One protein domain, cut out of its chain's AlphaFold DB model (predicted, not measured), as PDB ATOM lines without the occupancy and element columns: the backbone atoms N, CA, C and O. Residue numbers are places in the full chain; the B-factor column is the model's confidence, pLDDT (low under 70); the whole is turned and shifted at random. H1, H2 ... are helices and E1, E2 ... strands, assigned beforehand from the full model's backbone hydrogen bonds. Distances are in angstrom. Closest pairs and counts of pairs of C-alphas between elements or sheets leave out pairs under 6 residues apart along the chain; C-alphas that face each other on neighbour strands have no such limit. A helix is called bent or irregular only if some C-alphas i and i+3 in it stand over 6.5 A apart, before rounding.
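What this domain is: This is residues 842 to 881 and 907 to 1029 of the 1032 residues of the protein "Hydantoinase" of Kwoniella heveanensis CBS 569 (UniProt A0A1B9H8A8). One antiparallel sheet of seven strands is bent back on itself at the long strand E1 and curled like part of a barrel, with E5, E4, E3 and E2 in one leaf and E7 and E6 in the other. Three short helices, H1, H2 and H3, follow one another off the sheet, and a tail leads away to the small helix H4. The printed part has 163 residues, with seven named strands, then four named helices, E1 to E7 and H1 to H4 along the chain; the sheet's order is E5, E4, E3, E2, E1, E7, E6. The class is mixed, helices and strands, with 76 residues in named elements, under half. The whole is compact, with a radius of gyration of the C-alphas of 16.3 A and spans of 52 by 42 by 33 A.

How they stand to each other: The folded sheet, one sheet bent back into two leaves that face each other, has as its hinge E1, residues 849 to 865, which bends by 102 degrees at residue 856. E1 forms a hairpin with E2, residues 868 to 877; N 861 and O 872 are 2.8 A apart. E1 is also antiparallel to E7, residues 981 to 987, with N 984 and O 853 at 2.8 A. E7 forms a hairpin with the edge strand E6, residues 959 to 964, N 961 and O 985 at 2.9 A. E3, residues 912 to 918, is antiparallel to E2, N 915 and O 873 at 2.9 A. E3, E4, residues 923 to 927, and the edge strand E5, residues 951 to 955, form a meander, each strand the antiparallel neighbour of the one before; N 925 and O 914 are 2.9 A apart, as are N 953 and O 924. The closest C-alphas of E5 and E6, Cys 954 and Ile 960, are 7.5 A apart. H1, residues 991 to 994, and H2, residues 997 to 1003, touch only at the corner, closest at the C-alphas of Trp 993 and Gly 999, 4.1 A. H3, residues 1005 to 1008, is close to H2 but not clearly touching, with the C-alphas of Glu 1001 and Ala 1007 6.2 A apart. H4, residues 1026 to 1029, is apart from H3. None of the four is on the sheet. In H2 every O i to N i+4 pair is within hydrogen-bond range; H1, H3 and H4 are too short for such a pair.

Where its parts are: E1 measures 31.1 A from C-alpha 849 at (13.760, 43.622, -67.532) to C-alpha 865, E2 28.8 A, E3 20.2 A, E7 20.1 A and H2 10.0 A. H4 ends at C-alpha 1029, (33.421, 46.461, -59.129).

The domain as a whole: Pro 943 and Glu 1029 have the C-alphas farthest apart, 54.8 A. Residues 882 to 906 are not printed, and C-alphas 881 and 907 are 13.2 A apart across the cut. The links E4 to E5, E6 to E7 and H3 to H4 are long. Mean pLDDT of the printed part is 79.3; residues under 70 include 928 to 950.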
ATOM      1  N   ALA A 842      19.423  40.138 -61.809       92.00
ATOM      2  CA  ALA A 842      20.746  40.152 -62.441       92.00
ATOM      3  C   ALA A 842      20.843  41.130 -63.630       92.00
ATOM      4  O   ALA A 842      21.920  41.660 -63.913       92.00
ATOM      5  N   LEU A 843      19.720  41.400 -64.299       91.25
ATOM      6  CA  LEU A 843      19.590  42.289 -65.456       91.25
ATOM      7  C   LEU A 843      19.327  43.760 -65.096       91.25
ATOM      8  O   LEU A 843      19.130  44.581 -65.990       91.25
ATOM      9  N   GLY A 844      19.361  44.117 -63.809       87.88
ATOM     10  CA  GLY A 844      19.168  45.496 -63.344       87.88
ATOM     11  C   GLY A 844      17.782  45.782 -62.761       87.88
ATOM     12  O   GLY A 844      17.465  46.940 -62.499       87.88
ATOM     13  N   GLY A 845      16.976  44.746 -62.520       90.81
ATOM     14  CA  GLY A 845      15.695  44.826 -61.826       90.81
ATOM     15  C   GLY A 845      14.478  45.038 -62.740       90.81
ATOM     16  O   GLY A 845      14.605  45.102 -63.968       90.81
ATOM     17  N   PRO A 846      13.277  45.179 -62.142       87.19
ATOM     18  CA  PRO A 846      11.986  45.181 -62.848       87.19
ATOM     19  C   PRO A 846      11.740  46.408 -63.747       87.19
ATOM     20  O   PRO A 846      10.795  46.427 -64.544       87.19
ATOM     21  N   GLU A 847      12.564  47.451 -63.604       85.69
ATOM     22  CA  GLU A 847      12.565  48.602 -64.510       85.69
ATOM     23  C   GLU A 847      13.296  48.297 -65.823       85.69
ATOM     24  O   GLU A 847      12.881  48.813 -66.856       85.69
ATOM     25  N   ALA A 848      14.336  47.457 -65.799       89.94
ATOM     26  CA  ALA A 848      15.173  47.147 -66.959       89.94
ATOM     27  C   ALA A 848      14.732  45.884 -67.703       89.94
ATOM     28  O   ALA A 848      14.923  45.780 -68.916       89.94
ATOM     29  N   SER A 849      14.140  44.926 -66.991       93.69
ATOM     30  CA  SER A 849      13.760  43.622 -67.532       93.69
ATOM     31  C   SER A 849      12.536  43.053 -66.822       93.69
ATOM     32  O   SER A 849      12.211  43.469 -65.709       93.69
ATOM     33  N   ARG A 850      11.824  42.126 -67.471       91.88
ATOM     34  CA  ARG A 850      10.606  41.502 -66.926       91.88
ATOM     35  C   ARG A 850      10.450  40.068 -67.410       91.88
ATOM     36  O   ARG A 850      10.782  39.764 -68.554       91.88
ATOM     37  N   VAL A 851       9.849  39.224 -66.575       91.31
ATOM     38  CA  VAL A 851       9.224  37.983 -67.045       91.31
ATOM     39  C   VAL A 851       7.960  38.374 -67.809       91.31
ATOM     40  O   VAL A 851       7.066  39.009 -67.251       91.31
ATOM     41  N   LEU A 852       7.924  38.059 -69.101       89.12
ATOM     42  CA  LEU A 852       6.796  38.345 -69.986       89.12
ATOM     43  C   LEU A 852       5.748  37.236 -69.915       89.12
ATOM     44  O   LEU A 852       4.554  37.519 -69.989       89.12
ATOM     45  N   PHE A 853       6.197  35.985 -69.799       88.75
ATOM     46  CA  PHE A 853       5.326  34.817 -69.772       88.75
ATOM     47  C   PHE A 853       6.052  33.584 -69.231       88.75
ATOM     48  O   PHE A 853       7.264  33.458 -69.394       88.75
ATOM     49  N   GLU A 854       5.310  32.647 -68.654       87.19
ATOM     50  CA  GLU A 854       5.794  31.309 -68.319       87.19
ATOM     51  C   GLU A 854       4.744  30.294 -68.752       87.19
ATOM     52  O   GLU A 854       3.543  30.478 -68.542       87.19
ATOM     53  N   GLY A 855       5.191  29.217 -69.384       84.44
ATOM     54  CA  GLY A 855       4.266  28.222 -69.875       84.44
ATOM     55  C   GLY A 855       4.944  27.123 -70.657       84.44
ATOM     56  O   GLY A 855       6.086  26.737 -70.407       84.44
ATOM     57  N   LYS A 856       4.204  26.586 -71.616       82.50
ATOM     58  CA  LYS A 856       4.617  25.429 -72.385       82.50
ATOM     59  C   LYS A 856       4.439  25.662 -73.873       82.50
ATOM     60  O   LYS A 856       3.369  26.089 -74.294       82.50
ATOM     61  N   ILE A 857       5.455  25.326 -74.667       82.12
ATOM     62  CA  ILE A 857       5.369  25.403 -76.128       82.12
ATOM     63  C   ILE A 857       4.365  24.359 -76.628       82.12
ATOM     64  O   ILE A 857       4.579  23.155 -76.458       82.12
ATOM     65  N   VAL A 858       3.296  24.820 -77.276       76.38
ATOM     66  CA  VAL A 858       2.240  23.979 -77.867       76.38
ATOM     67  C   VAL A 858       2.203  24.040 -79.393       76.38
ATOM     68  O   VAL A 858       1.537  23.227 -80.024       76.38
ATOM     69  N   HIS A 859       2.945  24.958 -80.006       78.56
ATOM     70  CA  HIS A 859       3.092  25.025 -81.453       78.56
ATOM     71  C   HIS A 859       4.468  25.583 -81.821       78.56
ATOM     72  O   HIS A 859       5.001  26.447 -81.125       78.56
ATOM     73  N   VAL A 860       5.048  25.066 -82.909       79.94
ATOM     74  CA  VAL A 860       6.299  25.553 -83.502       79.94
ATOM     75  C   VAL A 860       6.138  25.541 -85.020       79.94
ATOM     76  O   VAL A 860       6.119  24.474 -85.632       79.94
ATOM     77  N   GLY A 861       6.051  26.720 -85.632       76.94
ATOM     78  CA  GLY A 861       6.060  26.900 -87.084       76.94
ATOM     79  C   GLY A 861       7.425  27.382 -87.569       76.94
ATOM     80  O   GLY A 861       8.015  28.270 -86.957       76.94
ATOM     81  N   ARG A 862       7.945  26.821 -88.671       77.19
ATOM     82  CA  ARG A 862       9.227  27.227 -89.281       77.19
ATOM     83  C   ARG A 862       9.165  27.214 -90.806       77.19
ATOM     84  O   ARG A 862       8.568  26.324 -91.402       77.19
ATOM     85  N   ARG A 863       9.853  28.166 -91.434       70.81
ATOM     86  CA  ARG A 863      10.130  28.228 -92.874       70.81
ATOM     87  C   ARG A 863      11.447  28.955 -93.132       70.81
ATOM     88  O   ARG A 863      11.857  29.796 -92.342       70.81
ATOM     89  N   LEU A 864      12.085  28.701 -94.267       65.50
ATOM     90  CA  LEU A 864      13.288  29.433 -94.674       65.50
ATOM     91  C   LEU A 864      12.976  30.485 -95.725       65.50
ATOM     92  O   LEU A 864      12.206  30.242 -96.651       65.50
ATOM     93  N   HIS A 865      13.638  31.634 -95.629       64.06
ATOM     94  CA  HIS A 865      13.607  32.644 -96.676       64.06
ATOM     95  C   HIS A 865      14.910  33.458 -96.689       64.06
ATOM     96  O   HIS A 865      15.303  34.025 -95.674       64.06
ATOM     97  N   LYS A 866      15.585  33.523 -97.848       64.69
ATOM     98  CA  LYS A 866      16.847  34.269 -98.062       64.69
ATOM     99  C   LYS A 866      17.936  34.006 -97.002       64.69
ATOM    100  O   LYS A 866      18.614  34.921 -96.552       64.69
ATOM    101  N   GLY A 867      18.091  32.744 -96.604       58.78
ATOM    102  CA  GLY A 867      19.098  32.318 -95.631       58.78
ATOM    103  C   GLY A 867      18.731  32.553 -94.163       58.78
ATOM    104  O   GLY A 867      19.499  32.163 -93.292       58.78
ATOM    105  N   HIS A 868      17.554  33.114 -93.876       69.88
ATOM    106  CA  HIS A 868      17.014  33.240 -92.522       69.88
ATOM    107  C   HIS A 868      15.916  32.203 -92.269       69.88
ATOM    108  O   HIS A 868      15.121  31.894 -93.162       69.88
ATOM    109  N   SER A 869      15.849  31.705 -91.038       71.12
ATOM    110  CA  SER A 869      14.734  30.921 -90.513       71.12
ATOM    111  C   SER A 869      13.667  31.865 -89.979       71.12
ATOM    112  O   SER A 869      13.922  32.628 -89.056       71.12
ATOM    113  N   TYR A 870      12.482  31.837 -90.574       82.25
ATOM    114  CA  TYR A 870      11.303  32.541 -90.088       82.25
ATOM    115  C   TYR A 870      10.392  31.544 -89.399       82.25
ATOM    116  O   TYR A 870      10.144  30.457 -89.922       82.25
ATOM    117  N   GLY A 871       9.832  31.927 -88.268       85.44
ATOM    118  CA  GLY A 871       8.920  31.055 -87.565       85.44
ATOM    119  C   GLY A 871       8.225  31.738 -86.415       85.44
ATOM    120  O   GLY A 871       8.332  32.949 -86.228       85.44
ATOM    121  N   GLU A 872       7.480  30.935 -85.680       88.12
ATOM    122  CA  GLU A 872       6.654  31.373 -84.570       88.12
ATOM    123  C   GLU A 872       6.485  30.207 -83.603       88.12
ATOM    124  O   GLU A 872       6.336  29.055 -84.026       88.12
ATOM    125  N   ILE A 873       6.533  30.503 -82.307       89.12
ATOM    126  CA  ILE A 873       6.114  29.566 -81.267       89.12
ATOM    127  C   ILE A 873       4.886  30.105 -80.552       89.12
ATOM    128  O   ILE A 873       4.790  31.307 -80.321       89.12
ATOM    129  N   GLU A 874       3.994  29.201 -80.160       88.19
ATOM    130  CA  GLU A 874       2.880  29.514 -79.266       88.19
ATOM    131  C   GLU A 874       3.107  28.827 -77.926       88.19
ATOM    132  O   GLU A 874       3.427  27.631 -77.860       88.19
ATOM    133  N   ILE A 875       2.960  29.600 -76.855       86.31
ATOM    134  CA  ILE A 875       3.214  29.177 -75.485       86.31
ATOM    135  C   ILE A 875       1.913  29.323 -74.705       86.31
ATOM    136  O   ILE A 875       1.377  30.423 -74.598       86.31
ATOM    137  N   HIS A 876       1.413  28.221 -74.152       83.81
ATOM    138  CA  HIS A 876       0.218  28.211 -73.309       83.81
ATOM    139  C   HIS A 876       0.609  28.257 -71.834       83.81
ATOM    140  O   HIS A 876       1.553  27.572 -71.424       83.81
ATOM    141  N   ALA A 877      -0.129  29.029 -71.036       79.19
ATOM    142  CA  ALA A 877       0.064  29.076 -69.591       79.19
ATOM    143  C   ALA A 877      -0.128  27.683 -68.964       79.19
ATOM    144  O   ALA A 877      -0.985  26.896 -69.377       79.19
ATOM    145  N   LEU A 878       0.666  27.371 -67.942       67.19
ATOM    146  CA  LEU A 878       0.452  26.177 -67.125       67.19
ATOM    147  C   LEU A 878      -0.599  26.481 -66.045       67.19
ATOM    148  O   LEU A 878      -0.562  27.531 -65.406       67.19
ATOM    149  N   ALA A 879      -1.541  25.560 -65.820       49.66
ATOM    150  CA  ALA A 879      -2.503  25.678 -64.725       49.66
ATOM    151  C   ALA A 879      -1.754  25.617 -63.377       49.66
ATOM    152  O   ALA A 879      -1.136  24.605 -63.048       49.66
ATOM    153  N   GLY A 880      -1.794  26.720 -62.625       43.78
ATOM    154  CA  GLY A 880      -0.851  27.046 -61.551       43.78
ATOM    155  C   GLY A 880      -0.609  25.990 -60.459       43.78
ATOM    156  O   GLY A 880      -1.496  25.233 -60.038       43.78
ATOM    157  N   ILE A 881       0.625  26.009 -59.947       33.12
ATOM    158  CA  ILE A 881       1.036  25.357 -58.696       33.12
ATOM    159  C   ILE A 881       0.907  26.300 -57.477       33.12
ATOM    160  O   ILE A 881       0.849  25.809 -56.356       33.12
ATOM    161  N   VAL A 907      -3.027  36.798 -65.196       34.28
ATOM    162  CA  VAL A 907      -2.831  35.620 -66.055       34.28
ATOM    163  C   VAL A 907      -4.040  34.687 -65.917       34.28
ATOM    164  O   VAL A 907      -4.268  34.100 -64.859       34.28
ATOM    165  N   HIS A 908      -4.840  34.578 -66.976       38.22
ATOM    166  CA  HIS A 908      -5.894  33.573 -67.082       38.22
ATOM    167  C   HIS A 908      -5.262  32.206 -67.383       38.22
ATOM    168  O   HIS A 908      -4.271  32.126 -68.103       38.22
ATOM    169  N   ALA A 909      -5.858  31.119 -66.882       41.97
ATOM    170  CA  ALA A 909      -5.420  29.741 -67.156       41.97
ATOM    171  C   ALA A 909      -5.508  29.333 -68.650       41.97
ATOM    172  O   ALA A 909      -5.067  28.247 -69.011       41.97
ATOM    173  N   GLU A 910      -6.058  30.209 -69.496       52.78
ATOM    174  CA  GLU A 910      -6.209  30.068 -70.953       52.78
ATOM    175  C   GLU A 910      -5.363  31.104 -71.730       52.78
ATOM    176  O   GLU A 910      -5.566  31.314 -72.917       52.78
ATOM    177  N   ALA A 911      -4.420  31.794 -71.076       68.88
ATOM    178  CA  ALA A 911      -3.557  32.766 -71.744       68.88
ATOM    179  C   ALA A 911      -2.550  32.092 -72.695       68.88
ATOM    180  O   ALA A 911      -1.880  31.122 -72.318       68.88
ATOM    181  N   THR A 912      -2.388  32.678 -73.886       81.81
ATOM    182  CA  THR A 912      -1.411  32.257 -74.901       81.81
ATOM    183  C   THR A 912      -0.521  33.427 -75.308       81.81
ATOM    184  O   THR A 912      -1.001  34.536 -75.548       81.81
ATOM    185  N   VAL A 913       0.784  33.175 -75.417       87.06
ATOM    186  CA  VAL A 913       1.753  34.114 -75.998       87.06
ATOM    187  C   VAL A 913       2.340  33.536 -77.276       87.06
ATOM    188  O   VAL A 913       2.823  32.405 -77.284       87.06
ATOM    189  N   SER A 914       2.332  34.342 -78.336       90.81
ATOM    190  CA  SER A 914       3.089  34.090 -79.557       90.81
ATOM    191  C   SER A 914       4.438  34.814 -79.515       90.81
ATOM    192  O   SER A 914       4.523  35.973 -79.092       90.81
ATOM    193  N   VAL A 915       5.493  34.134 -79.975       93.25
ATOM    194  CA  VAL A 915       6.830  34.711 -80.182       93.25
ATOM    195  C   VAL A 915       7.290  34.447 -81.624       93.25
ATOM    196  O   VAL A 915       7.853  33.384 -81.914       93.25
ATOM    197  N   PRO A 916       7.069  35.396 -82.554       92.38
ATOM    198  CA  PRO A 916       7.616  35.351 -83.904       92.38
ATOM    199  C   PRO A 916       9.131  35.572 -83.903       92.38
ATOM    200  O   PRO A 916       9.660  36.397 -83.148       92.38
ATOM    201  N   PHE A 917       9.833  34.901 -84.812       91.44
ATOM    202  CA  PHE A 917      11.279  35.025 -84.969       91.44
ATOM    203  C   PHE A 917      11.728  35.049 -86.434       91.44
ATOM    204  O   PHE A 917      11.088  34.485 -87.327       91.44
ATOM    205  N   LYS A 918      12.881  35.685 -86.663       88.25
ATOM    206  CA  LYS A 918      13.688  35.611 -87.888       88.25
ATOM    207  C   LYS A 918      15.126  35.332 -87.457       88.25
ATOM    208  O   LYS A 918      15.841  36.287 -87.217       88.25
ATOM    209  N   ASN A 919      15.537  34.071 -87.337       83.31
ATOM    210  CA  ASN A 919      16.711  33.602 -86.576       83.31
ATOM    211  C   ASN A 919      16.672  33.976 -85.080       83.31
ATOM    212  O   ASN A 919      16.843  33.101 -84.238       83.31
ATOM    213  N   GLU A 920      16.394  35.236 -84.756       91.62
ATOM    214  CA  GLU A 920      16.199  35.795 -83.422       91.62
ATOM    215  C   GLU A 920      14.718  36.155 -83.183       91.62
ATOM    216  O   GLU A 920      13.990  36.524 -84.111       91.62
ATOM    217  N   ASN A 921      14.273  36.083 -81.928       94.81
ATOM    218  CA  ASN A 921      12.946  36.499 -81.470       94.81
ATOM    219  C   ASN A 921      12.738  38.003 -81.703       94.81
ATOM    220  O   ASN A 921      13.597  38.824 -81.352       94.81
ATOM    221  N   LEU A 922      11.588  38.356 -82.284       93.94
ATOM    222  CA  LEU A 922      11.300  39.717 -82.740       93.94
ATOM    223  C   LEU A 922      10.294  40.457 -81.858       93.94
ATOM    224  O   LEU A 922      10.483  41.638 -81.562       93.94
ATOM    225  N   LEU A 923       9.224  39.774 -81.458       93.75
ATOM    226  CA  LEU A 923       8.195  40.312 -80.577       93.75
ATOM    227  C   LEU A 923       7.598  39.209 -79.707       93.75
ATOM    228  O   LEU A 923       7.767  38.028 -79.988       93.75
ATOM    229  N   ALA A 924       6.906  39.619 -78.653       90.81
ATOM    230  CA  ALA A 924       6.039  38.769 -77.859       90.81
ATOM    231  C   ALA A 924       4.642  39.395 -77.869       90.81
ATOM    232  O   ALA A 924       4.482  40.580 -77.552       90.81
ATOM    233  N   GLU A 925       3.643  38.614 -78.260       87.25
ATOM    234  CA  GLU A 925       2.259  39.052 -78.418       87.25
ATOM    235  C   GLU A 925       1.331  38.178 -77.578       87.25
ATOM    236  O   GLU A 925       1.359  36.954 -77.676       87.25
ATOM    237  N   HIS A 926       0.509  38.810 -76.742       82.00
ATOM    238  CA  HIS A 926      -0.519  38.119 -75.971       82.00
ATOM    239  C   HIS A 926      -1.785  37.953 -76.821       82.00
ATOM    240  O   HIS A 926      -2.317  38.938 -77.348       82.00
ATOM    241  N   ILE A 927      -2.267  36.714 -76.930       71.94
ATOM    242  CA  ILE A 927      -3.475  36.335 -77.667       71.94
ATOM    243  C   ILE A 927      -4.624  36.205 -76.660       71.94
ATOM    244  O   ILE A 927      -4.533  35.440 -75.702       71.94
ATOM    245  N   VAL A 928      -5.698  36.979 -76.849       57.59
ATOM    246  CA  VAL A 928      -6.898  36.948 -75.991       57.59
ATOM    247  C   VAL A 928      -8.018  36.209 -76.724       57.59
ATOM    248  O   VAL A 928      -8.418  36.631 -77.810       57.59
ATOM    249  N   ASP A 929      -8.535  35.129 -76.134       49.94
ATOM    250  CA  ASP A 929      -9.541  34.259 -76.756       49.94
ATOM    251  C   ASP A 929     -10.844  34.988 -77.139       49.94
ATOM    252  O   ASP A 929     -11.425  35.745 -76.352       49.94
ATOM    253  N   GLY A 930     -11.338  34.722 -78.360       44.56
ATOM    254  CA  GLY A 930     -12.712  35.055 -78.754       44.56
ATOM    255  C   GLY A 930     -13.011  35.230 -80.246       44.56
ATOM    256  O   GLY A 930     -14.142  34.950 -80.633       44.56
ATOM    257  N   GLN A 931     -12.071  35.668 -81.092       38.25
ATOM    258  CA  GLN A 931     -12.261  35.776 -82.554       38.25
ATOM    259  C   GLN A 931     -10.905  35.708 -83.271       38.25
ATOM    260  O   GLN A 931     -10.209  36.710 -83.404       38.25
ATOM    261  N   THR A 932     -10.513  34.517 -83.711       37.03
ATOM    262  CA  THR A 932      -9.290  34.285 -84.483       37.03
ATOM    263  C   THR A 932      -9.538  34.631 -85.952       37.03
ATOM    264  O   THR A 932     -10.125  33.845 -86.693       37.03
ATOM    265  N   GLU A 933      -9.075  35.797 -86.407       38.88
ATOM    266  CA  GLU A 933      -8.595  35.880 -87.789       38.88
ATOM    267  C   GLU A 933      -7.227  35.190 -87.836       38.88
ATOM    268  O   GLU A 933      -6.373  35.416 -86.978       38.88
ATOM    269  N   VAL A 934      -7.031  34.302 -88.811       36.16
ATOM    270  CA  VAL A 934      -5.792  33.534 -88.984       36.16
ATOM    271  C   VAL A 934      -4.640  34.501 -89.266       36.16
ATOM    272  O   VAL A 934      -4.515  35.024 -90.373       36.16
ATOM    273  N   ARG A 935      -3.787  34.743 -88.267       45.28
ATOM    274  CA  ARG A 935      -2.487  35.389 -88.464       45.28
ATOM    275  C   ARG A 935      -1.487  34.322 -88.871       45.28
ATOM    276  O   ARG A 935      -1.353  33.307 -88.201       45.28
ATOM    277  N   GLN A 936      -0.797  34.546 -89.982       37.44
ATOM    278  CA  GLN A 936       0.305  33.693 -90.406       37.44
ATOM    279  C   GLN A 936       1.568  34.550 -90.429       37.44
ATOM    280  O   GLN A 936       1.650  35.511 -91.194       37.44
ATOM    281  N   TYR A 937       2.559  34.209 -89.600       44.12
ATOM    282  CA  TYR A 937       3.851  34.910 -89.539       44.12
ATOM    283  C   TYR A 937       3.759  36.381 -89.102       44.12
ATOM    284  O   TYR A 937       4.535  37.210 -89.581       44.12
ATOM    285  N   GLY A 938       2.793  36.721 -88.243       43.72
ATOM    286  CA  GLY A 938       2.623  38.084 -87.730       43.72
ATOM    287  C   GLY A 938       2.217  39.141 -88.772       43.72
ATOM    288  O   GLY A 938       2.298  40.332 -88.486       43.72
ATOM    289  N   ILE A 939       1.775  38.734 -89.971       40.62
ATOM    290  CA  ILE A 939       1.270  39.632 -91.020       40.62
ATOM    291  C   ILE A 939      -0.254  39.475 -91.119       40.62
ATOM    292  O   ILE A 939      -0.762  38.365 -91.284       40.62
ATOM    293  N   LEU A 940      -0.985  40.592 -91.031       37.84
ATOM    294  CA  LEU A 940      -2.432  40.654 -91.273       37.84
ATOM    295  C   LEU A 940      -2.743  40.255 -92.727       37.84
ATOM    296  O   LEU A 940      -2.252  40.881 -93.664       37.84
ATOM    297  N   VAL A 941      -3.582  39.234 -92.920       35.97
ATOM    298  CA  VAL A 941      -4.075  38.806 -94.250       35.97
ATOM    299  C   VAL A 941      -5.452  39.429 -94.574       35.97
ATOM    300  O   VAL A 941      -6.001  39.202 -95.648       35.97
ATOM    301  N   SER A 942      -6.008  40.267 -93.690       35.12
ATOM    302  CA  SER A 942      -7.345  40.870 -93.834       35.12
ATOM    303  C   SER A 942      -7.285  42.408 -93.892       35.12
ATOM    304  O   SER A 942      -6.496  43.008 -93.162       35.12
ATOM    305  N   PRO A 943      -8.104  43.075 -94.734       31.91
ATOM    306  CA  PRO A 943      -8.153  44.529 -94.840       31.91
ATOM    307  C   PRO A 943      -9.099  45.203 -93.826       31.91
ATOM    308  O   PRO A 943      -9.386  46.387 -94.000       31.91
ATOM    309  N   ASP A 944      -9.611  44.502 -92.801       39.78
ATOM    310  CA  ASP A 944     -10.515  45.100 -91.804       39.78
ATOM    311  C   ASP A 944      -9.748  45.691 -90.592       39.78
ATOM    312  O   ASP A 944      -9.262  44.948 -89.738       39.78
ATOM    313  N   PRO A 945      -9.650  47.029 -90.441       40.62
ATOM    314  CA  PRO A 945      -8.830  47.680 -89.413       40.62
ATOM    315  C   PRO A 945      -9.440  47.660 -87.998       40.62
ATOM    316  O   PRO A 945      -8.979  48.400 -87.127       40.62
ATOM    317  N   LYS A 946     -10.527  46.909 -87.758       37.84
ATOM    318  CA  LYS A 946     -11.294  46.951 -86.495       37.84
ATOM    319  C   LYS A 946     -11.308  45.648 -85.684       37.84
ATOM    320  O   LYS A 946     -11.930  45.635 -84.622       37.84
ATOM    321  N   ALA A 947     -10.618  44.595 -86.125       39.94
ATOM    322  CA  ALA A 947     -10.608  43.283 -85.461       39.94
ATOM    323  C   ALA A 947      -9.395  43.025 -84.537       39.94
ATOM    324  O   ALA A 947      -9.219  41.914 -84.043       39.94
ATOM    325  N   ASP A 948      -8.555  44.028 -84.269       42.28
ATOM    326  CA  ASP A 948      -7.274  43.811 -83.595       42.28
ATOM    327  C   ASP A 948      -7.404  43.767 -82.054       42.28
ATOM    328  O   ASP A 948      -7.577  44.797 -81.396       42.28
ATOM    329  N   LYS A 949      -7.378  42.563 -81.465       50.31
ATOM    330  CA  LYS A 949      -7.350  42.341 -80.001       50.31
ATOM    331  C   LYS A 949      -6.136  41.527 -79.536       50.31
ATOM    332  O   LYS A 949      -6.193  40.894 -78.484       50.31
ATOM    333  N   SER A 950      -5.041  41.538 -80.285       56.38
ATOM    334  CA  SER A 950      -3.762  41.042 -79.784       56.38
ATOM    335  C   SER A 950      -2.937  42.207 -79.223       56.38
ATOM    336  O   SER A 950      -2.987  43.334 -79.722       56.38
ATOM    337  N   GLN A 951      -2.233  41.980 -78.112       74.81
ATOM    338  CA  GLN A 951      -1.428  43.017 -77.463       74.81
ATOM    339  C   GLN A 951       0.048  42.637 -77.525       74.81
ATOM    340  O   GLN A 951       0.487  41.721 -76.831       74.81
ATOM    341  N   VAL A 952       0.831  43.388 -78.304       83.81
ATOM    342  CA  VAL A 952       2.296  43.300 -78.262       83.81
ATOM    343  C   VAL A 952       2.774  43.752 -76.882       83.81
ATOM    344  O   VAL A 952       2.568  44.904 -76.490       83.81
ATOM    345  N   VAL A 953       3.390  42.832 -76.140       87.06
ATOM    346  CA  VAL A 953       3.919  43.078 -74.788       87.06
ATOM    347  C   VAL A 953       5.394  43.467 -74.806       87.06
ATOM    348  O   VAL A 953       5.853  44.163 -73.904       87.06
ATOM    349  N   CYS A 954       6.132  43.047 -75.835       92.31
ATOM    350  CA  CYS A 954       7.533  43.395 -76.051       92.31
ATOM    351  C   CYS A 954       7.856  43.300 -77.546       92.31
ATOM    352  O   CYS A 954       7.343  42.415 -78.230       92.31
ATOM    353  N   GLY A 955       8.721  44.176 -78.050       94.06
ATOM    354  CA  GLY A 955       9.176  44.151 -79.438       94.06
ATOM    355  C   GLY A 955      10.566  44.754 -79.579       94.06
ATOM    356  O   GLY A 955      10.954  45.618 -78.794       94.06
ATOM    357  N   VAL A 956      11.306  44.308 -80.592       95.06
ATOM    358  CA  VAL A 956      12.627  44.860 -80.924       95.06
ATOM    359  C   VAL A 956      12.584  46.401 -81.051       95.06
ATOM    360  O   VAL A 956      11.597  46.944 -81.565       95.06
ATOM    361  N   PRO A 957      13.634  47.130 -80.619       95.88
ATOM    362  CA  PRO A 957      14.967  46.644 -80.241       95.88
ATOM    363  C   PRO A 957      15.091  45.939 -78.881       95.88
ATOM    364  O   PRO A 957      16.146  45.357 -78.624       95.88
ATOM    365  N   ASP A 958      14.055  45.927 -78.033       96.81
ATOM    366  CA  ASP A 958      14.107  45.183 -76.766       96.81
ATOM    367  C   ASP A 958      14.381  43.692 -77.024       96.81
ATOM    368  O   ASP A 958      13.914  43.101 -78.003       96.81
ATOM    369  N   LEU A 959      15.199  43.087 -76.168       95.88
ATOM    370  CA  LEU A 959      15.659  41.706 -76.289       95.88
ATOM    371  C   LEU A 959      14.611  40.761 -75.710       95.88
ATOM    372  O   LEU A 959      14.114  40.997 -74.611       95.88
ATOM    373  N   ILE A 960      14.296  39.685 -76.434       96.81
ATOM    374  CA  ILE A 960      13.321  38.675 -76.011       96.81
ATOM    375  C   ILE A 960      14.014  37.318 -75.964       96.81
ATOM    376  O   ILE A 960      14.377  36.759 -77.000       96.81
ATOM    377  N   SER A 961      14.192  36.773 -74.767       95.75
ATOM    378  CA  SER A 961      14.826  35.469 -74.571       95.75
ATOM    379  C   SER A 961      13.805  34.435 -74.122       95.75
ATOM    380  O   SER A 961      12.964  34.721 -73.269       95.75
ATOM    381  N   VAL A 962      13.878  33.242 -74.707       95.44
ATOM    382  CA  VAL A 962      13.074  32.079 -74.324       95.44
ATOM    383  C   VAL A 962      14.017  31.107 -73.635       95.44
ATOM    384  O   VAL A 962      15.030  30.709 -74.207       95.44
ATOM    385  N   LEU A 963      13.702  30.761 -72.395       93.19
ATOM    386  CA  LEU A 963      14.554  29.972 -71.514       93.19
ATOM    387  C   LEU A 963      13.910  28.624 -71.237       93.19
ATOM    388  O   LEU A 963      12.691  28.560 -71.095       93.19
ATOM    389  N   ASP A 964      14.711  27.577 -71.095       89.06
ATOM    390  CA  ASP A 964      14.256  26.310 -70.535       89.06
ATOM    391  C   ASP A 964      13.980  26.490 -69.036       89.06
ATOM    392  O   ASP A 964      14.874  26.810 -68.247       89.06
ATOM    393  N   ALA A 965      12.726  26.283 -68.633       84.19
ATOM    394  CA  ALA A 965      12.299  26.453 -67.247       84.19
ATOM    395  C   ALA A 965      12.966  25.446 -66.287       84.19
ATOM    396  O   ALA A 965      12.984  25.674 -65.082       84.19
ATOM    397  N   GLN A 966      13.520  24.338 -66.795       78.56
ATOM    398  CA  GLN A 966      14.121  23.285 -65.968       78.56
ATOM    399  C   GLN A 966      15.556  23.580 -65.526       78.56
ATOM    400  O   GLN A 966      16.031  22.966 -64.572       78.56
ATOM    401  N   ASN A 967      16.266  24.473 -66.217       81.88
ATOM    402  CA  ASN A 967      17.678  24.759 -65.934       81.88
ATOM    403  C   ASN A 967      18.049  26.247 -66.072       81.88
ATOM    404  O   ASN A 967      19.150  26.638 -65.683       81.88
ATOM    405  N   GLY A 968      17.146  27.093 -66.579       86.69
ATOM    406  CA  GLY A 968      17.358  28.535 -66.680       86.69
ATOM    407  C   GLY A 968      18.236  28.971 -67.845       86.69
ATOM    408  O   GLY A 968      18.552  30.155 -67.953       86.69
ATOM    409  N   THR A 969      18.662  28.033 -68.687       88.38
ATOM    410  CA  THR A 969      19.484  28.309 -69.865       88.38
ATOM    411  C   THR A 969      18.612  28.723 -71.048       88.38
ATOM    412  O   THR A 969      17.411  28.453 -71.080       88.38
ATOM    413  N   ALA A 970      19.196  29.432 -72.012       91.94
ATOM    414  CA  ALA A 970      18.466  29.870 -73.195       91.94
ATOM    415  C   ALA A 970      18.175  28.712 -74.153       91.94
ATOM    416  O   ALA A 970      18.953  27.768 -74.252       91.94
ATOM    417  N   LEU A 971      17.083  28.841 -74.902       89.50
ATOM    418  CA  LEU A 971      16.772  28.006 -76.052       89.50
ATOM    419  C   LEU A 971      16.979  28.822 -77.329       89.50
ATOM    420  O   LEU A 971      16.369  29.878 -77.519       89.50
ATOM    421  N   GLY A 972      17.821  28.321 -78.227       88.75
ATOM    422  CA  GLY A 972      17.947  28.854 -79.578       88.75
ATOM    423  C   GLY A 972      16.697  28.549 -80.407       88.75
ATOM    424  O   GLY A 972      16.015  27.546 -80.188       88.75
ATOM    425  N   THR A 973      16.408  29.352 -81.429       87.56
ATOM    426  CA  THR A 973      15.272  29.102 -82.330       87.56
ATOM    427  C   THR A 973      15.301  27.723 -83.010       87.56
ATOM    428  O   THR A 973      14.210  27.182 -83.224       87.56
ATOM    429  N   PRO A 974      16.457  27.073 -83.290       78.88
ATOM    430  CA  PRO A 974      16.489  25.676 -83.749       78.88
ATOM    431  C   PRO A 974      16.110  24.652 -82.663       78.88
ATOM    432  O   PRO A 974      15.669  23.547 -82.977       78.88
ATOM    433  N   GLU A 975      16.245  25.013 -81.385       81.75
ATOM    434  CA  GLU A 975      15.996  24.141 -80.232       81.75
ATOM    435  C   GLU A 975      14.537  24.165 -79.768       81.75
ATOM    436  O   GLU A 975      14.121  23.266 -79.037       81.75
ATOM    437  N   TYR A 976      13.726  25.129 -80.224       84.38
ATOM    438  CA  TYR A 976      12.296  25.159 -79.909       84.38
ATOM    439  C   TYR A 976      11.601  23.866 -80.343       84.38
ATOM    440  O   TYR A 976      11.681  23.434 -81.499       84.38
ATOM    441  N   LYS A 977      10.899  23.238 -79.405       75.12
ATOM    442  CA  LYS A 977      10.171  21.992 -79.630       75.12
ATOM    443  C   LYS A 977       8.846  22.034 -78.900       75.12
ATOM    444  O   LYS A 977       8.747  22.559 -77.791       75.12
ATOM    445  N   TYR A 978       7.849  21.415 -79.523       74.00
ATOM    446  CA  TYR A 978       6.588  21.122 -78.864       74.00
ATOM    447  C   TYR A 978       6.856  20.384 -77.550       74.00
ATOM    448  O   TYR A 978       7.612  19.411 -77.511       74.00
ATOM    449  N   GLY A 979       6.220  20.828 -76.473       69.19
ATOM    450  CA  GLY A 979       6.312  20.162 -75.186       69.19
ATOM    451  C   GLY A 979       7.332  20.758 -74.208       69.19
ATOM    452  O   GLY A 979       7.313  20.351 -73.045       69.19
ATOM    453  N   LEU A 980       8.196  21.690 -74.620       76.88
ATOM    454  CA  LEU A 980       9.162  22.318 -73.708       76.88
ATOM    455  C   LEU A 980       8.467  23.279 -72.738       76.88
ATOM    456  O   LEU A 980       7.564  24.018 -73.136       76.88
ATOM    457  N   ARG A 981       8.887  23.256 -71.468       83.00
ATOM    458  CA  ARG A 981       8.504  24.257 -70.464       83.00
ATOM    459  C   ARG A 981       9.450  25.435 -70.589       83.00
ATOM    460  O   ARG A 981      10.661  25.230 -70.592       83.00
ATOM    461  N   VAL A 982       8.903  26.636 -70.714       88.94
ATOM    462  CA  VAL A 982       9.700  27.816 -71.017       88.94
ATOM    463  C   VAL A 982       9.287  29.039 -70.222       88.94
ATOM    464  O   VAL A 982       8.116  29.218 -69.886       88.94
ATOM    465  N   ILE A 983      10.266  29.908 -69.992       91.06
ATOM    466  CA  ILE A 983      10.083  31.251 -69.448       91.06
ATOM    467  C   ILE A 983      10.503  32.244 -70.530       91.06
ATOM    468  O   ILE A 983      11.582  32.125 -71.107       91.06
ATOM    469  N   VAL A 984       9.655  33.229 -70.810       94.12
ATOM    470  CA  VAL A 984       9.945  34.320 -71.741       94.12
ATOM    471  C   VAL A 984      10.328  35.549 -70.934       94.12
ATOM    472  O   VAL A 984       9.524  36.049 -70.145       94.12
ATOM    473  N   ILE A 985      11.537  36.063 -71.145       94.75
ATOM    474  CA  ILE A 985      12.020  37.297 -70.518       94.75
ATOM    475  C   ILE A 985      12.243  38.391 -71.562       94.75
ATOM    476  O   ILE A 985      12.713  38.130 -72.669       94.75
ATOM    477  N   GLY A 986      11.907  39.622 -71.192       95.25
ATOM    478  CA  GLY A 986      12.166  40.825 -71.971       95.25
ATOM    479  C   GLY A 986      13.225  41.694 -71.295       95.25
ATOM    480  O   GLY A 986      13.214  41.827 -70.069       95.25
ATOM    481  N   ILE A 987      14.115  42.307 -72.077       95.94
ATOM    482  CA  ILE A 987      15.184  43.195 -71.594       95.94
ATOM    483  C   ILE A 987      15.183  44.475 -72.428       95.94
ATOM    484  O   ILE A 987      15.211  44.425 -73.656       95.94
ATOM    485  N   THR A 988      15.153  45.621 -71.755       96.50
ATOM    486  CA  THR A 988      15.070  46.936 -72.403       96.50
ATOM    487  C   THR A 988      16.329  47.231 -73.217       96.50
ATOM    488  O   THR A 988      17.450  47.044 -72.736       96.50
ATOM    489  N   ALA A 989      16.145  47.728 -74.437       95.94
ATOM    490  CA  ALA A 989      17.213  48.068 -75.363       95.94
ATOM    491  C   ALA A 989      18.106  49.211 -74.870       95.94
ATOM    492  O   ALA A 989      17.681  50.107 -74.139       95.94
ATOM    493  N   ALA A 990      19.355  49.211 -75.336       96.19
ATOM    494  CA  ALA A 990      20.296  50.290 -75.070       96.19
ATOM    495  C   ALA A 990      19.903  51.603 -75.793       96.19
ATOM    496  O   ALA A 990      19.341  51.551 -76.893       96.19
ATOM    497  N   PRO A 991      20.261  52.782 -75.242       96.19
ATOM    498  CA  PRO A 991      19.993  54.100 -75.831       96.19
ATOM    499  C   PRO A 991      20.455  54.258 -77.281       96.19
ATOM    500  O   PRO A 991      19.809  54.933 -78.076       96.19
ATOM    501  N   GLN A 992      21.551  53.591 -77.650       96.19
ATOM    502  CA  GLN A 992      22.090  53.570 -79.008       96.19
ATOM    503  C   GLN A 992      21.033  53.107 -80.028       96.19
ATOM    504  O   GLN A 992      21.015  53.595 -81.155       96.19
ATOM    505  N   TRP A 993      20.121  52.218 -79.620       96.88
ATOM    506  CA  TRP A 993      18.984  51.774 -80.423       96.88
ATOM    507  C   TRP A 993      17.723  52.605 -80.189       96.88
ATOM    508  O   TRP A 993      17.062  52.990 -81.152       96.88
ATOM    509  N   ALA A 994      17.377  52.857 -78.925       95.06
ATOM    510  CA  ALA A 994      16.066  53.388 -78.547       95.06
ATOM    511  C   ALA A 994      15.942  54.919 -78.658       95.06
ATOM    512  O   ALA A 994      14.859  55.419 -78.962       95.06
ATOM    513  N   ASP A 995      17.034  55.662 -78.457       94.94
ATOM    514  CA  ASP A 995      16.997  57.126 -78.308       94.94
ATOM    515  C   ASP A 995      17.306  57.873 -79.617       94.94
ATOM    516  O   ASP A 995      17.299  59.106 -79.658       94.94
ATOM    517  N   THR A 996      17.581  57.153 -80.710       94.38
ATOM    518  CA  THR A 996      17.886  57.751 -82.017       94.38
ATOM    519  C   THR A 996      16.892  57.300 -83.085       94.38
ATOM    520  O   THR A 996      16.514  56.132 -83.158       94.38
ATOM    521  N   ALA A 997      16.495  58.220 -83.972       94.94
ATOM    522  CA  ALA A 997      15.595  57.894 -85.082       94.94
ATOM    523  C   ALA A 997      16.186  56.807 -85.993       94.94
ATOM    524  O   ALA A 997      15.476  55.898 -86.415       94.94
ATOM    525  N   ARG A 998      17.500  56.869 -86.241       95.06
ATOM    526  CA  ARG A 998      18.220  55.871 -87.035       95.06
ATOM    527  C   ARG A 998      18.308  54.514 -86.329       95.06
ATOM    528  O   ARG A 998      18.176  53.486 -86.984       95.06
ATOM    529  N   GLY A 999      18.488  54.494 -85.009       95.44
ATOM    530  CA  GLY A 999      18.443  53.271 -84.206       95.44
ATOM    531  C   GLY A 999      17.100  52.559 -84.345       95.44
ATOM    532  O   GLY A 999      17.061  51.373 -84.666       95.44
ATOM    533  N   LEU A1000      15.995  53.297 -84.230       96.25
ATOM    534  CA  LEU A1000      14.655  52.744 -84.428       96.25
ATOM    535  C   LEU A1000      14.407  52.316 -85.882       96.25
ATOM    536  O   LEU A1000      13.836  51.252 -86.105       96.25
ATOM    537  N   GLU A1001      14.868  53.083 -86.873       94.56
ATOM    538  CA  GLU A1001      14.760  52.719 -88.295       94.56
ATOM    539  C   GLU A1001      15.429  51.369 -88.605       94.56
ATOM    540  O   GLU A1001      14.898  50.573 -89.377       94.56
ATOM    541  N   LEU A1002      16.596  51.105 -88.009       94.19
ATOM    542  CA  LEU A1002      17.381  49.901 -88.285       94.19
ATOM    543  C   LEU A1002      17.024  48.713 -87.377       94.19
ATOM    544  O   LEU A1002      17.124  47.562 -87.805       94.19
ATOM    545  N   GLY A1003      16.656  48.978 -86.123       93.69
ATOM    546  CA  GLY A1003      16.565  47.968 -85.067       93.69
ATOM    547  C   GLY A1003      15.156  47.652 -84.569       93.69
ATOM    548  O   GLY A1003      15.009  46.678 -83.831       93.69
ATOM    549  N   SER A1004      14.138  48.441 -84.939       94.25
ATOM    550  CA  SER A1004      12.753  48.224 -84.495       94.25
ATOM    551  C   SER A1004      11.941  47.338 -85.444       94.25
ATOM    552  O   SER A1004      12.406  46.935 -86.509       94.25
ATOM    553  N   LEU A1005      10.704  47.028 -85.051       92.38
ATOM    554  CA  LEU A1005       9.790  46.137 -85.769       92.38
ATOM    555  C   LEU A1005       9.539  46.545 -87.233       92.38
ATOM    556  O   LEU A1005       9.408  45.675 -88.099       92.38
ATOM    557  N   SER A1006       9.586  47.843 -87.545       89.94
ATOM    558  CA  SER A1006       9.452  48.353 -88.917       89.94
ATOM    559  C   SER A1006      10.565  47.868 -89.849       89.94
ATOM    560  O   SER A1006      10.300  47.554 -91.012       89.94
ATOM    561  N   ALA A1007      11.787  47.681 -89.335       90.25
ATOM    562  CA  ALA A1007      12.915  47.126 -90.086       90.25
ATOM    563  C   ALA A1007      12.671  45.673 -90.537       90.25
ATOM    564  O   ALA A1007      13.311  45.187 -91.475       90.25
ATOM    565  N   PHE A1008      11.730  44.986 -89.885       89.56
ATOM    566  CA  PHE A1008      11.325  43.610 -90.165       89.56
ATOM    567  C   PHE A1008       9.996  43.512 -90.927       89.56
ATOM    568  O   PHE A1008       9.533  42.404 -91.184       89.56
ATOM    569  N   GLY A1009       9.412  44.646 -91.328       88.06
ATOM    570  CA  GLY A1009       8.171  44.700 -92.105       88.06
ATOM    571  C   GLY A1009       6.888  44.762 -91.273       88.06
ATOM    572  O   GLY A1009       5.810  44.618 -91.843       88.06
ATOM    573  N   TYR A1010       6.981  44.987 -89.961       84.31
ATOM    574  CA  TYR A1010       5.816  45.184 -89.097       84.31
ATOM    575  C   TYR A1010       5.486  46.674 -88.976       84.31
ATOM    576  O   TYR A1010       6.335  47.469 -88.574       84.31
ATOM    577  N   ASP A1011       4.237  47.052 -89.245       86.38
ATOM    578  CA  ASP A1011       3.745  48.419 -89.025       86.38
ATOM    579  C   ASP A1011       3.296  48.614 -87.566       86.38
ATOM    580  O   ASP A1011       2.131  48.867 -87.261       86.38
ATOM    581  N   ILE A1012       4.228  48.392 -86.631       86.62
ATOM    582  CA  ILE A1012       3.988  48.461 -85.185       86.62
ATOM    583  C   ILE A1012       5.001  49.438 -84.576       86.62
ATOM    584  O   ILE A1012       6.209  49.191 -84.658       86.62
ATOM    585  N   PRO A1013       4.556  50.546 -83.952       87.81
ATOM    586  CA  PRO A1013       5.467  51.511 -83.352       87.81
ATOM    587  C   PRO A1013       6.172  50.911 -82.133       87.81
ATOM    588  O   PRO A1013       5.546  50.235 -81.311       87.81
ATOM    589  N   TYR A1014       7.464  51.209 -81.982       92.62
ATOM    590  CA  TYR A1014       8.228  50.776 -80.816       92.62
ATOM    591  C   TYR A1014       7.660  51.384 -79.529       92.62
ATOM    592  O   TYR A1014       7.424  52.591 -79.429       92.62
ATOM    593  N   ARG A1015       7.456  50.523 -78.531       91.38
ATOM    594  CA  ARG A1015       7.089  50.893 -77.167       91.38
ATOM    595  C   ARG A1015       8.106  50.240 -76.236       91.38
ATOM    596  O   ARG A1015       8.121  49.012 -76.192       91.38
ATOM    597  N   PRO A1016       8.926  51.023 -75.514       90.94
ATOM    598  CA  PRO A1016       9.901  50.461 -74.593       90.94
ATOM    599  C   PRO A1016       9.231  49.578 -73.543       90.94
ATOM    600  O   PRO A1016       8.243  49.979 -72.921       90.94
ATOM    601  N   LEU A1017       9.802  48.399 -73.309       92.25
ATOM    602  CA  LEU A1017       9.418  47.500 -72.226       92.25
ATOM    603  C   LEU A1017       9.580  48.171 -70.852       92.25
ATOM    604  O   LEU A1017       8.767  47.972 -69.940       92.25
ATOM    605  N   GLY A1018      10.641  48.965 -70.715       92.38
ATOM    606  CA  GLY A1018      11.057  49.602 -69.477       92.38
ATOM    607  C   GLY A1018      12.088  50.706 -69.706       92.38
ATOM    608  O   GLY A1018      12.055  51.414 -70.712       92.38
ATOM    609  N   ARG A1019      12.995  50.877 -68.743       93.38
ATOM    610  CA  ARG A1019      14.090  51.848 -68.775       93.38
ATOM    611  C   ARG A1019      15.422  51.115 -68.810       93.38
ATOM    612  O   ARG A1019      15.694  50.276 -67.958       93.38
ATOM    613  N   TYR A1020      16.287  51.492 -69.745       93.88
ATOM    614  CA  TYR A1020      17.637  50.951 -69.796       93.88
ATOM    615  C   TYR A1020      18.417  51.252 -68.509       93.88
ATOM    616  O   TYR A1020      18.486  52.399 -68.053       93.88
ATOM    617  N   VAL A1021      19.056  50.216 -67.967       93.50
ATOM    618  CA  VAL A1021      20.012  50.309 -66.864       93.50
ATOM    619  C   VAL A1021      21.359  49.834 -67.393       93.50
ATOM    620  O   VAL A1021      21.483  48.696 -67.841       93.50
ATOM    621  N   LYS A1022      22.377  50.705 -67.342       93.19
ATOM    622  CA  LYS A1022      23.745  50.339 -67.739       93.19
ATOM    623  C   LYS A1022      24.192  49.136 -66.892       93.19
ATOM    624  O   LYS A1022      24.162  49.250 -65.662       93.19
ATOM    625  N   PRO A1023      24.635  48.020 -67.500       94.56
ATOM    626  CA  PRO A1023      25.114  46.881 -66.735       94.56
ATOM    627  C   PRO A1023      26.278  47.278 -65.826       94.56
ATOM    628  O   PRO A1023      27.140  48.076 -66.201       94.56
ATOM    629  N   ARG A1024      26.316  46.717 -64.618       95.06
ATOM    630  CA  ARG A1024      27.438  46.921 -63.690       95.06
ATOM    631  C   ARG A1024      28.699  46.295 -64.285       95.06
ATOM    632  O   ARG A1024      28.644  45.151 -64.724       95.06
ATOM    633  N   SER A1025      29.818  47.014 -64.288       96.88
ATOM    634  CA  SER A1025      31.092  46.473 -64.779       96.88
ATOM    635  C   SER A1025      31.695  45.506 -63.755       96.88
ATOM    636  O   SER A1025      31.710  45.792 -62.560       96.88
ATOM    637  N   VAL A1026      32.176  44.335 -64.191       97.69
ATOM    638  CA  VAL A1026      33.058  43.476 -63.374       97.69
ATOM    639  C   VAL A1026      34.351  44.225 -63.065       97.69
ATOM    640  O   VAL A1026      34.799  44.229 -61.925       97.69
ATOM    641  N   ILE A1027      34.916  44.906 -64.059       97.19
ATOM    642  CA  ILE A1027      36.190  45.609 -63.922       97.19
ATOM    643  C   ILE A1027      36.069  46.689 -62.846       97.19
ATOM    644  O   ILE A1027      36.841  46.673 -61.896       97.19
ATOM    645  N   GLU A1028      35.075  47.578 -62.931       95.19
ATOM    646  CA  GLU A1028      34.910  48.660 -61.940       95.19
ATOM    647  C   GLU A1028      34.612  48.118 -60.529       95.19
ATOM    648  O   GLU A1028      35.082  48.677 -59.543       95.19
ATOM    649  N   GLU A1029      33.842  47.030 -60.417       95.38
ATOM    650  CA  GLU A1029      33.421  46.461 -59.129       95.38
ATOM    651  C   GLU A1029      34.545  45.727 -58.387       95.38
ATOM    652  O   GLU A1029      34.589  45.763 -57.157       95.38
TER     653      GLU A1029